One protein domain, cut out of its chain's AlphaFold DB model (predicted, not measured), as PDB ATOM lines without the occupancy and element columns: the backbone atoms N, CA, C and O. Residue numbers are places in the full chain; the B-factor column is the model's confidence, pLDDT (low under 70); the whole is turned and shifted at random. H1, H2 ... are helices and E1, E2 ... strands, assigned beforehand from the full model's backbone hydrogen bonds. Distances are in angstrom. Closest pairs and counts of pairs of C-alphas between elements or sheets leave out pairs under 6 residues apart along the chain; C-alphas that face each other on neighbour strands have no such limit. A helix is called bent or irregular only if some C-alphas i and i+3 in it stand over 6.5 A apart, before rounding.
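Overview. This is residues 74 to 136 of the 517 residues of the protein "ABC transporter ATP-binding protein" of Puniceicoccaceae bacterium (UniProt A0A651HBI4). A narrow ribbon of two antiparallel strands, E1 and E2, and a helical hairpin, H1 and H2, are set end to end in a long, slender shape. The hairpin's two helices lie side by side, and residues 74 to 80 of E1 run on past the end of E2 as an arm that bends at residue 78 and adds to the length. The printed part has 63 residues, with two named strands and two named helices in the order E1, H1, H2, E2 along the chain; the one sheet has the order E1 - E2 and is antiparallel, and the class is mixed, helices and strands. The whole is only just extended, close to loose, with a radius of gyration of the C-alphas of 16.1 A and spans of 56 by 27 by 13 A.

Along the chain. The strand E1 takes up residues 74 to 87, from C-alpha 74 at (-70.855, -2.031, -8.781) to C-alpha 87 at (-34.565, -0.925, -16.478), and measures 37.1 A from first to last C-alpha. It bends by 62 degrees at residue 78, Arg 78. The helix H1, residues 92 to 107, follows and is 21.1 A long from first to last C-alpha. It is neither bent nor irregular, but only just: C-alphas 94 and 97 are 6.1 A apart. The helix H2, residues 112 to 126, begins with C-alpha 112 at (-21.684, -28.613, -11.836) and is 21.3 A long from first to last C-alpha. The strand E2, residues 129 to 136, is 18.5 A long from first to last C-alpha and ends with C-alpha 136 at (-49.885, -5.185, -4.061).

Arrangement. E1 and E2 are antiparallel neighbours, with 164 degrees between their N-to-C directions. The C-alphas that face each other include those of Ser 81 and Arg 136, 4.5 A apart, and those of Trp 87 and Ser 129, 4.7 A apart. Within hydrogen-bond range across this pair are, for instance, N 84 and O 132 at 2.8 A and N 130 and O 86 at 2.8 A. E1 and H1 have 1 pair of C-alphas within 8 A, those of Trp 87 and Arg 93, 6.6 A apart. H1 and H2 form a helical hairpin: they touch, with 34 pairs of C-alphas within 8 A, and the closest C-alphas are those of Gly 103 and Gly 118, 4.1 A apart. Their lines stand at a shallow tilt of 22 degrees, and they run opposite ways. H1 and E2 have 2 pairs of C-alphas within 8 A, the closest being those of Ala 92 and Ser 129, 7.5 A apart. E1 and H2 are apart. In H2 every O i to N i+4 pair is within hydrogen-bond range, and in H1 10 of 12 are.

Size, cuts and confidence. In outline the C-alphas make a rod, and the two farthest apart are those of Ala 74 and Leu 113, at 56.9 A. The first and last printed C-alphas, those of Ala 74 and Arg 136, are 21.7 A apart. The printed part has no cut. The links E1 to H1 and H1 to H2, with 4 residues each, and H2 to E2, with 2 residues, are tight. The mean pLDDT of the printed part is 82.2, and no printed residue is under 70. By element the mean pLDDT of this predicted model is 92 in E1, 79 in H1, 76 in H2 and 87 in E2.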
ATOM      1  N   ALA A  74     -71.245  -2.816  -7.609       92.88
ATOM      2  CA  ALA A  74     -70.855  -2.031  -8.781       92.88
ATOM      3  C   ALA A  74     -69.417  -2.334  -9.225       92.88
ATOM      4  O   ALA A  74     -69.139  -2.465 -10.418       92.88
ATOM      5  N   ILE A  75     -68.496  -2.441  -8.261       95.06
ATOM      6  CA  ILE A  75     -67.068  -2.669  -8.500       95.06
ATOM      7  C   ILE A  75     -66.583  -3.756  -7.553       95.06
ATOM      8  O   ILE A  75     -66.747  -3.656  -6.340       95.06
ATOM      9  N   GLU A  76     -65.930  -4.775  -8.098       96.12
ATOM     10  CA  GLU A  76     -65.249  -5.801  -7.322       96.12
ATOM     11  C   GLU A  76     -63.789  -5.914  -7.760       96.12
ATOM     12  O   GLU A  76     -63.484  -6.215  -8.917       96.12
ATOM     13  N   VAL A  77     -62.880  -5.702  -6.810       96.38
ATOM     14  CA  VAL A  77     -61.433  -5.824  -6.995       96.38
ATOM     15  C   VAL A  77     -60.929  -6.982  -6.141       96.38
ATOM     16  O   VAL A  77     -61.146  -6.999  -4.930       96.38
ATOM     17  N   ARG A  78     -60.246  -7.955  -6.758       95.75
ATOM     18  CA  ARG A  78     -59.720  -9.147  -6.068       95.75
ATOM     19  C   ARG A  78     -58.215  -9.285  -6.268       95.75
ATOM     20  O   ARG A  78     -57.758  -9.488  -7.395       95.75
ATOM     21  N   ALA A  79     -57.466  -9.227  -5.166       94.50
ATOM     22  CA  ALA A  79     -56.015  -9.426  -5.093       94.50
ATOM     23  C   ALA A  79     -55.229  -8.663  -6.180       94.50
ATOM     24  O   ALA A  79     -54.245  -9.158  -6.739       94.50
ATOM     25  N   LEU A  80     -55.673  -7.446  -6.491       95.56
ATOM     26  CA  LEU A  80     -55.148  -6.636  -7.575       95.56
ATOM     27  C   LEU A  80     -53.699  -6.242  -7.302       95.56
ATOM     28  O   LEU A  80     -53.379  -5.620  -6.290       95.56
ATOM     29  N   SER A  81     -52.822  -6.564  -8.250       95.38
ATOM     30  CA  SER A  81     -51.414  -6.185  -8.195       95.38
ATOM     31  C   SER A  81     -50.970  -5.561  -9.509       95.38
ATOM     32  O   SER A  81     -51.334  -6.017 -10.599       95.38
ATOM     33  N   LYS A  82     -50.135  -4.526  -9.410       95.31
ATOM     34  CA  LYS A  82     -49.537  -3.849 -10.554       95.31
ATOM     35  C   LYS A  82     -48.054  -3.631 -10.313       95.31
ATOM     36  O   LYS A  82     -47.666  -2.881  -9.419       95.31
ATOM     37  N   THR A  83     -47.246  -4.233 -11.178       91.94
ATOM     38  CA  THR A  83     -45.785  -4.151 -11.128       91.94
ATOM     39  C   THR A  83     -45.253  -3.508 -12.401       91.94
ATOM     40  O   THR A  83     -45.646  -3.874 -13.513       91.94
ATOM     41  N   TYR A  84     -44.346  -2.554 -12.234       89.38
ATOM     42  CA  TYR A  84     -43.564  -1.929 -13.289       89.38
ATOM     43  C   TYR A  84     -42.136  -2.458 -13.235       89.38
ATOM     44  O   TYR A  84     -41.528  -2.538 -12.169       89.38
ATOM     45  N   ARG A  85     -41.579  -2.802 -14.395       86.00
ATOM     46  CA  ARG A  85     -40.180  -3.217 -14.502       86.00
ATOM     47  C   ARG A  85     -39.329  -2.013 -14.904       86.00
ATOM     48  O   ARG A  85     -39.444  -1.514 -16.023       86.00
ATOM     49  N   ILE A  86     -38.495  -1.547 -13.979       84.62
ATOM     50  CA  ILE A  86     -37.570  -0.429 -14.165       84.62
ATOM     51  C   ILE A  86     -36.246  -0.988 -14.677       84.62
ATOM     52  O   ILE A  86     -35.636  -1.848 -14.046       84.62
ATOM     53  N   TRP A  87     -35.799  -0.497 -15.825       81.69
ATOM     54  CA  TRP A  87     -34.565  -0.925 -16.478       81.69
ATOM     55  C   TRP A  87     -33.463   0.096 -16.216       81.69
ATOM     56  O   TRP A  87     -33.729   1.292 -16.298       81.69
ATOM     57  N   ARG A  88     -32.234  -0.359 -15.941       78.50
ATOM     58  CA  ARG A  88     -31.099   0.556 -15.703       78.50
ATOM     59  C   ARG A  88     -30.754   1.405 -16.928       78.50
ATOM     60  O   ARG A  88     -30.415   2.572 -16.791       78.50
ATOM     61  N   ASP A  89     -30.851   0.817 -18.116       79.50
ATOM     62  CA  ASP A  89     -30.557   1.469 -19.388       79.50
ATOM     63  C   ASP A  89     -31.387   0.837 -20.527       79.50
ATOM     64  O   ASP A  89     -31.869  -0.292 -20.386       79.50
ATOM     65  N   PRO A  90     -31.575   1.514 -21.676       83.06
ATOM     66  CA  PRO A  90     -32.346   0.953 -22.787       83.06
ATOM     67  C   PRO A  90     -31.801  -0.383 -23.317       83.06
ATOM     68  O   PRO A  90     -32.588  -1.230 -23.740       83.06
ATOM     69  N   LYS A  91     -30.478  -0.620 -23.259       83.75
ATOM     70  CA  LYS A  91     -29.855  -1.872 -23.730       83.75
ATOM     71  C   LYS A  91     -30.148  -3.032 -22.771       83.75
ATOM     72  O   LYS A  91     -30.214  -4.179 -23.213       83.75
ATOM     73  N   ALA A  92     -30.385  -2.757 -21.488       79.81
ATOM     74  CA  ALA A  92     -30.798  -3.745 -20.493       79.81
ATOM     75  C   ALA A  92     -32.100  -4.472 -20.876       79.81
ATOM     76  O   ALA A  92     -32.229  -5.664 -20.602       79.81
ATOM     77  N   ARG A  93     -33.014  -3.800 -21.597       81.00
ATOM     78  CA  ARG A  93     -34.264  -4.401 -22.108       81.00
ATOM     79  C   ARG A  93     -34.022  -5.552 -23.088       81.00
ATOM     80  O   ARG A  93     -34.854  -6.443 -23.183       81.00
ATOM     81  N   LEU A  94     -32.892  -5.526 -23.799       82.06
ATOM     82  CA  LEU A  94     -32.470  -6.578 -24.731       82.06
ATOM     83  C   LEU A  94     -31.569  -7.609 -24.044       82.06
ATOM     84  O   LEU A  94     -31.712  -8.809 -24.266       82.06
ATOM     85  N   LYS A  95     -30.647  -7.148 -23.186       81.00
ATOM     86  CA  LYS A  95     -29.673  -8.018 -22.513       81.00
ATOM     87  C   LYS A  95     -30.313  -8.940 -21.483       81.00
ATOM     88  O   LYS A  95     -29.920 -10.096 -21.406       81.00
ATOM     89  N   ALA A  96     -31.270  -8.459 -20.690       78.31
ATOM     90  CA  ALA A  96     -31.810  -9.260 -19.595       78.31
ATOM     91  C   ALA A  96     -32.630 -10.473 -20.064       78.31
ATOM     92  O   ALA A  96     -32.370 -11.555 -19.545       78.31
ATOM     93  N   PRO A  97     -33.541 -10.374 -21.059       79.69
ATOM     94  CA  PRO A  97     -34.221 -11.558 -21.585       79.69
ATOM     95  C   PRO A  97     -33.237 -12.563 -22.193       79.69
ATOM     96  O   PRO A  97     -33.356 -13.756 -21.943       79.69
ATOM     97  N   LEU A  98     -32.225 -12.084 -22.927       81.62
ATOM     98  CA  LEU A  98     -31.203 -12.936 -23.537       81.62
ATOM     99  C   LEU A  98     -30.380 -13.686 -22.477       81.62
ATOM    100  O   LEU A  98     -30.228 -14.902 -22.555       81.62
ATOM    101  N   LEU A  99     -29.889 -12.973 -21.460       78.69
ATOM    102  CA  LEU A  99     -29.123 -13.552 -20.353       78.69
ATOM    103  C   LEU A  99     -29.970 -14.498 -19.496       78.69
ATOM    104  O   LEU A  99     -29.443 -15.505 -19.031       78.69
ATOM    105  N   HIS A 100     -31.261 -14.210 -19.317       81.88
ATOM    106  CA  HIS A 100     -32.188 -15.093 -18.614       81.88
ATOM    107  C   HIS A 100     -32.402 -16.400 -19.388       81.88
ATOM    108  O   HIS A 100     -32.292 -17.471 -18.802       81.88
ATOM    109  N   THR A 101     -32.630 -16.332 -20.706       81.69
ATOM    110  CA  THR A 101     -32.769 -17.519 -21.569       81.69
ATOM    111  C   THR A 101     -31.476 -18.333 -21.641       81.69
ATOM    112  O   THR A 101     -31.506 -19.554 -21.533       81.69
ATOM    113  N   MET A 102     -30.316 -17.682 -21.775       77.38
ATOM    114  CA  MET A 102     -29.027 -18.383 -21.740       77.38
ATOM    115  C   MET A 102     -28.775 -19.014 -20.368       77.38
ATOM    116  O   MET A 102     -28.343 -20.159 -20.282       77.38
ATOM    117  N   GLY A 103     -29.066 -18.288 -19.289       73.25
ATOM    118  CA  GLY A 103     -28.888 -18.768 -17.925       73.25
ATOM    119  C   GLY A 103     -29.797 -19.949 -17.575       73.25
ATOM    120  O   GLY A 103     -29.324 -20.896 -16.945       73.25
ATOM    121  N   SER A 104     -31.059 -19.953 -18.020       77.75
ATOM    122  CA  SER A 104     -31.991 -21.070 -17.798       77.75
ATOM    123  C   SER A 104     -31.585 -22.333 -18.562       77.75
ATOM    124  O   SER A 104     -31.624 -23.422 -18.000       77.75
ATOM    125  N   VAL A 105     -31.112 -22.195 -19.805       81.75
ATOM    126  CA  VAL A 105     -30.607 -23.327 -20.602       81.75
ATOM    127  C   VAL A 105     -29.311 -23.886 -20.011       81.75
ATOM    128  O   VAL A 105     -29.180 -25.091 -19.820       81.75
ATOM    129  N   VAL A 106     -28.358 -23.015 -19.668       76.81
ATOM    130  CA  VAL A 106     -27.038 -23.422 -19.158       76.81
ATOM    131  C   VAL A 106     -27.126 -24.012 -17.742       76.81
ATOM    132  O   VAL A 106     -26.352 -24.905 -17.406       76.81
ATOM    133  N   SER A 107     -28.083 -23.570 -16.918       74.44
ATOM    134  CA  SER A 107     -28.307 -24.125 -15.572       74.44
ATOM    135  C   SER A 107     -29.021 -25.481 -15.547       74.44
ATOM    136  O   SER A 107     -28.954 -26.162 -14.524       74.44
ATOM    137  N   GLY A 108     -29.660 -25.888 -16.650       74.75
ATOM    138  CA  GLY A 108     -30.292 -27.203 -16.811       74.75
ATOM    139  C   GLY A 108     -29.338 -28.326 -17.236       74.75
ATOM    140  O   GLY A 108     -29.762 -29.474 -17.340       74.75
ATOM    141  N   LEU A 109     -28.061 -28.020 -17.491       82.19
ATOM    142  CA  LEU A 109     -27.057 -29.014 -17.880       82.19
ATOM    143  C   LEU A 109     -26.489 -29.748 -16.647       82.19
ATOM    144  O   LEU A 109     -26.267 -29.119 -15.611       82.19
ATOM    145  N   PRO A 110     -26.191 -31.060 -16.745       74.25
ATOM    146  CA  PRO A 110     -25.813 -31.906 -15.603       74.25
ATOM    147  C   PRO A 110     -24.421 -31.607 -15.018       74.25
ATOM    148  O   PRO A 110     -24.035 -32.171 -13.996       74.25
ATOM    149  N   THR A 111     -23.638 -30.732 -15.649       79.06
ATOM    150  CA  THR A 111     -22.276 -30.395 -15.220       79.06
ATOM    151  C   THR A 111     -22.294 -29.290 -14.160       79.06
ATOM    152  O   THR A 111     -22.738 -28.173 -14.427       79.06
ATOM    153  N   SER A 112     -21.726 -29.550 -12.979       74.75
ATOM    154  CA  SER A 112     -21.684 -28.613 -11.836       74.75
ATOM    155  C   SER A 112     -21.064 -27.239 -12.164       74.75
ATOM    156  O   SER A 112     -21.512 -26.200 -11.662       74.75
ATOM    157  N   LEU A 113     -20.073 -27.206 -13.060       76.12
ATOM    158  CA  LEU A 113     -19.452 -25.974 -13.560       76.12
ATOM    159  C   LEU A 113     -20.423 -25.135 -14.410       76.12
ATOM    160  O   LEU A 113     -20.551 -23.928 -14.203       76.12
ATOM    161  N   LEU A 114     -21.137 -25.774 -15.339       74.88
ATOM    162  CA  LEU A 114     -22.116 -25.109 -16.204       74.88
ATOM    163  C   LEU A 114     -23.319 -24.634 -15.390       74.88
ATOM    164  O   LEU A 114     -23.761 -23.501 -15.558       74.88
ATOM    165  N   GLN A 115     -23.752 -25.419 -14.404       73.12
ATOM    166  CA  GLN A 115     -24.799 -25.018 -13.471       73.12
ATOM    167  C   GLN A 115     -24.442 -23.725 -12.715       73.12
ATOM    168  O   GLN A 115     -25.269 -22.819 -12.581       73.12
ATOM    169  N   SER A 116     -23.182 -23.594 -12.290       77.00
ATOM    170  CA  SER A 116     -22.662 -22.392 -11.625       77.00
ATOM    171  C   SER A 116     -22.628 -21.172 -12.557       77.00
ATOM    172  O   SER A 116     -22.965 -20.059 -12.144       77.00
ATOM    173  N   ILE A 117     -22.267 -21.365 -13.828       77.88
ATOM    174  CA  ILE A 117     -22.265 -20.309 -14.853       77.88
ATOM    175  C   ILE A 117     -23.697 -19.866 -15.179       77.88
ATOM    176  O   ILE A 117     -23.971 -18.666 -15.222       77.88
ATOM    177  N   GLY A 118     -24.628 -20.811 -15.330       74.31
ATOM    178  CA  GLY A 118     -26.045 -20.530 -15.558       74.31
ATOM    179  C   GLY A 118     -26.660 -19.696 -14.431       74.31
ATOM    180  O   GLY A 118     -27.295 -18.676 -14.698       74.31
ATOM    181  N   ARG A 119     -26.373 -20.042 -13.164       77.44
ATOM    182  CA  ARG A 119     -26.797 -19.252 -11.991       77.44
ATOM    183  C   ARG A 119     -26.220 -17.831 -11.994       77.44
ATOM    184  O   ARG A 119     -26.942 -16.882 -11.696       77.44
ATOM    185  N   ARG A 120     -24.950 -17.650 -12.383       80.25
ATOM    186  CA  ARG A 120     -24.337 -16.311 -12.514       80.25
ATOM    187  C   ARG A 120     -24.990 -15.473 -13.615       80.25
ATOM    188  O   ARG A 120     -25.156 -14.268 -13.436       80.25
ATOM    189  N   LEU A 121     -25.361 -16.083 -14.741       77.31
ATOM    190  CA  LEU A 121     -26.051 -15.396 -15.839       77.31
ATOM    191  C   LEU A 121     -27.473 -14.972 -15.447       77.31
ATOM    192  O   LEU A 121     -27.842 -13.831 -15.719       77.31
ATOM    193  N   LEU A 122     -28.220 -15.834 -14.745       77.12
ATOM    194  CA  LEU A 122     -29.541 -15.512 -14.187       77.12
ATOM    195  C   LEU A 122     -29.465 -14.346 -13.194       77.12
ATOM    196  O   LEU A 122     -30.150 -13.342 -13.374       77.12
ATOM    197  N   HIS A 123     -28.542 -14.403 -12.231       77.88
ATOM    198  CA  HIS A 123     -28.350 -13.320 -11.264       77.88
ATOM    199  C   HIS A 123     -27.945 -11.999 -11.950       77.88
ATOM    200  O   HIS A 123     -28.348 -10.905 -11.542       77.88
ATOM    201  N   ARG A 124     -27.156 -12.070 -13.031       75.00
ATOM    202  CA  ARG A 124     -26.797 -10.891 -13.827       75.00
ATOM    203  C   ARG A 124     -27.998 -10.341 -14.597       75.00
ATOM    204  O   ARG A 124     -28.115  -9.124 -14.694       75.00
ATOM    205  N   ALA A 125     -28.874 -11.205 -15.112       70.69
ATOM    206  CA  ALA A 125     -30.125 -10.821 -15.765       70.69
ATOM    207  C   ALA A 125     -31.083 -10.110 -14.794       70.69
ATOM    208  O   ALA A 125     -31.626  -9.064 -15.141       70.69
ATOM    209  N   GLU A 126     -31.222 -10.614 -13.567       71.19
ATOM    210  CA  GLU A 126     -32.036  -9.991 -12.513       71.19
ATOM    211  C   GLU A 126     -31.509  -8.605 -12.124       71.19
ATOM    212  O   GLU A 126     -32.276  -7.654 -12.007       71.19
ATOM    213  N   ASN A 127     -30.186  -8.431 -12.061       76.44
ATOM    214  CA  ASN A 127     -29.568  -7.137 -11.754       76.44
ATOM    215  C   ASN A 127     -29.840  -6.040 -12.805       76.44
ATOM    216  O   ASN A 127     -29.626  -4.858 -12.518       76.44
ATOM    217  N   TYR A 128     -30.301  -6.390 -14.010       75.31
ATOM    218  CA  TYR A 128     -30.622  -5.423 -15.066       75.31
ATOM    219  C   TYR A 128     -32.002  -4.773 -14.919       75.31
ATOM    220  O   TYR A 128     -32.255  -3.750 -15.568       75.31
ATOM    221  N   SER A 129     -32.877  -5.318 -14.069       73.94
ATOM    222  CA  SER A 129     -34.213  -4.770 -13.855       73.94
ATOM    223  C   SER A 129     -34.624  -4.768 -12.390       73.94
ATOM    224  O   SER A 129     -34.476  -5.768 -11.704       73.94
ATOM    225  N   ARG A 130     -35.211  -3.666 -11.926       79.81
ATOM    226  CA  ARG A 130     -35.851  -3.585 -10.611       79.81
ATOM    227  C   ARG A 130     -37.359  -3.626 -10.785       79.81
ATOM    228  O   ARG A 130     -37.912  -2.887 -11.598       79.81
ATOM    229  N   GLU A 131     -38.027  -4.462 -10.007       83.06
ATOM    230  CA  GLU A 131     -39.483  -4.467  -9.949       83.06
ATOM    231  C   GLU A 131     -39.969  -3.404  -8.964       83.06
ATOM    232  O   GLU A 131     -39.549  -3.353  -7.807       83.06
ATOM    233  N   PHE A 132     -40.839  -2.525  -9.446       87.00
ATOM    234  CA  PHE A 132     -41.541  -1.534  -8.650       87.00
ATOM    235  C   PHE A 132     -43.016  -1.910  -8.598       87.00
ATOM    236  O   PHE A 132     -43.709  -1.924  -9.613       87.00
ATOM    237  N   TYR A 133     -43.492  -2.229  -7.407       89.56
ATOM    238  CA  TYR A 133     -44.884  -2.576  -7.175       89.56
ATOM    239  C   TYR A 133     -45.668  -1.307  -6.861       89.56
ATOM    240  O   TYR A 133     -45.519  -0.756  -5.773       89.56
ATOM    241  N   ALA A 134     -46.496  -0.873  -7.807       92.81
ATOM    242  CA  ALA A 134     -47.416   0.241  -7.616       92.81
ATOM    243  C   ALA A 134     -48.685  -0.180  -6.865       92.81
ATOM    244  O   ALA A 134     -49.249   0.625  -6.138       92.81
ATOM    245  N   LEU A 135     -49.124  -1.435  -7.032       95.56
ATOM    246  CA  LEU A 135     -50.220  -2.046  -6.274       95.56
ATOM    247  C   LEU A 135     -49.838  -3.472  -5.870       95.56
ATOM    248  O   LEU A 135     -49.235  -4.195  -6.671       95.56
ATOM    249  N   ARG A 136     -50.207  -3.885  -4.658       94.75
ATOM    250  CA  ARG A 136     -49.885  -5.185  -4.061       94.75
ATOM    251  C   ARG A 136     -51.127  -5.768  -3.389       94.75
ATOM    252  O   ARG A 136     -51.504  -5.329  -2.310       94.75
TER     253      ARG A 136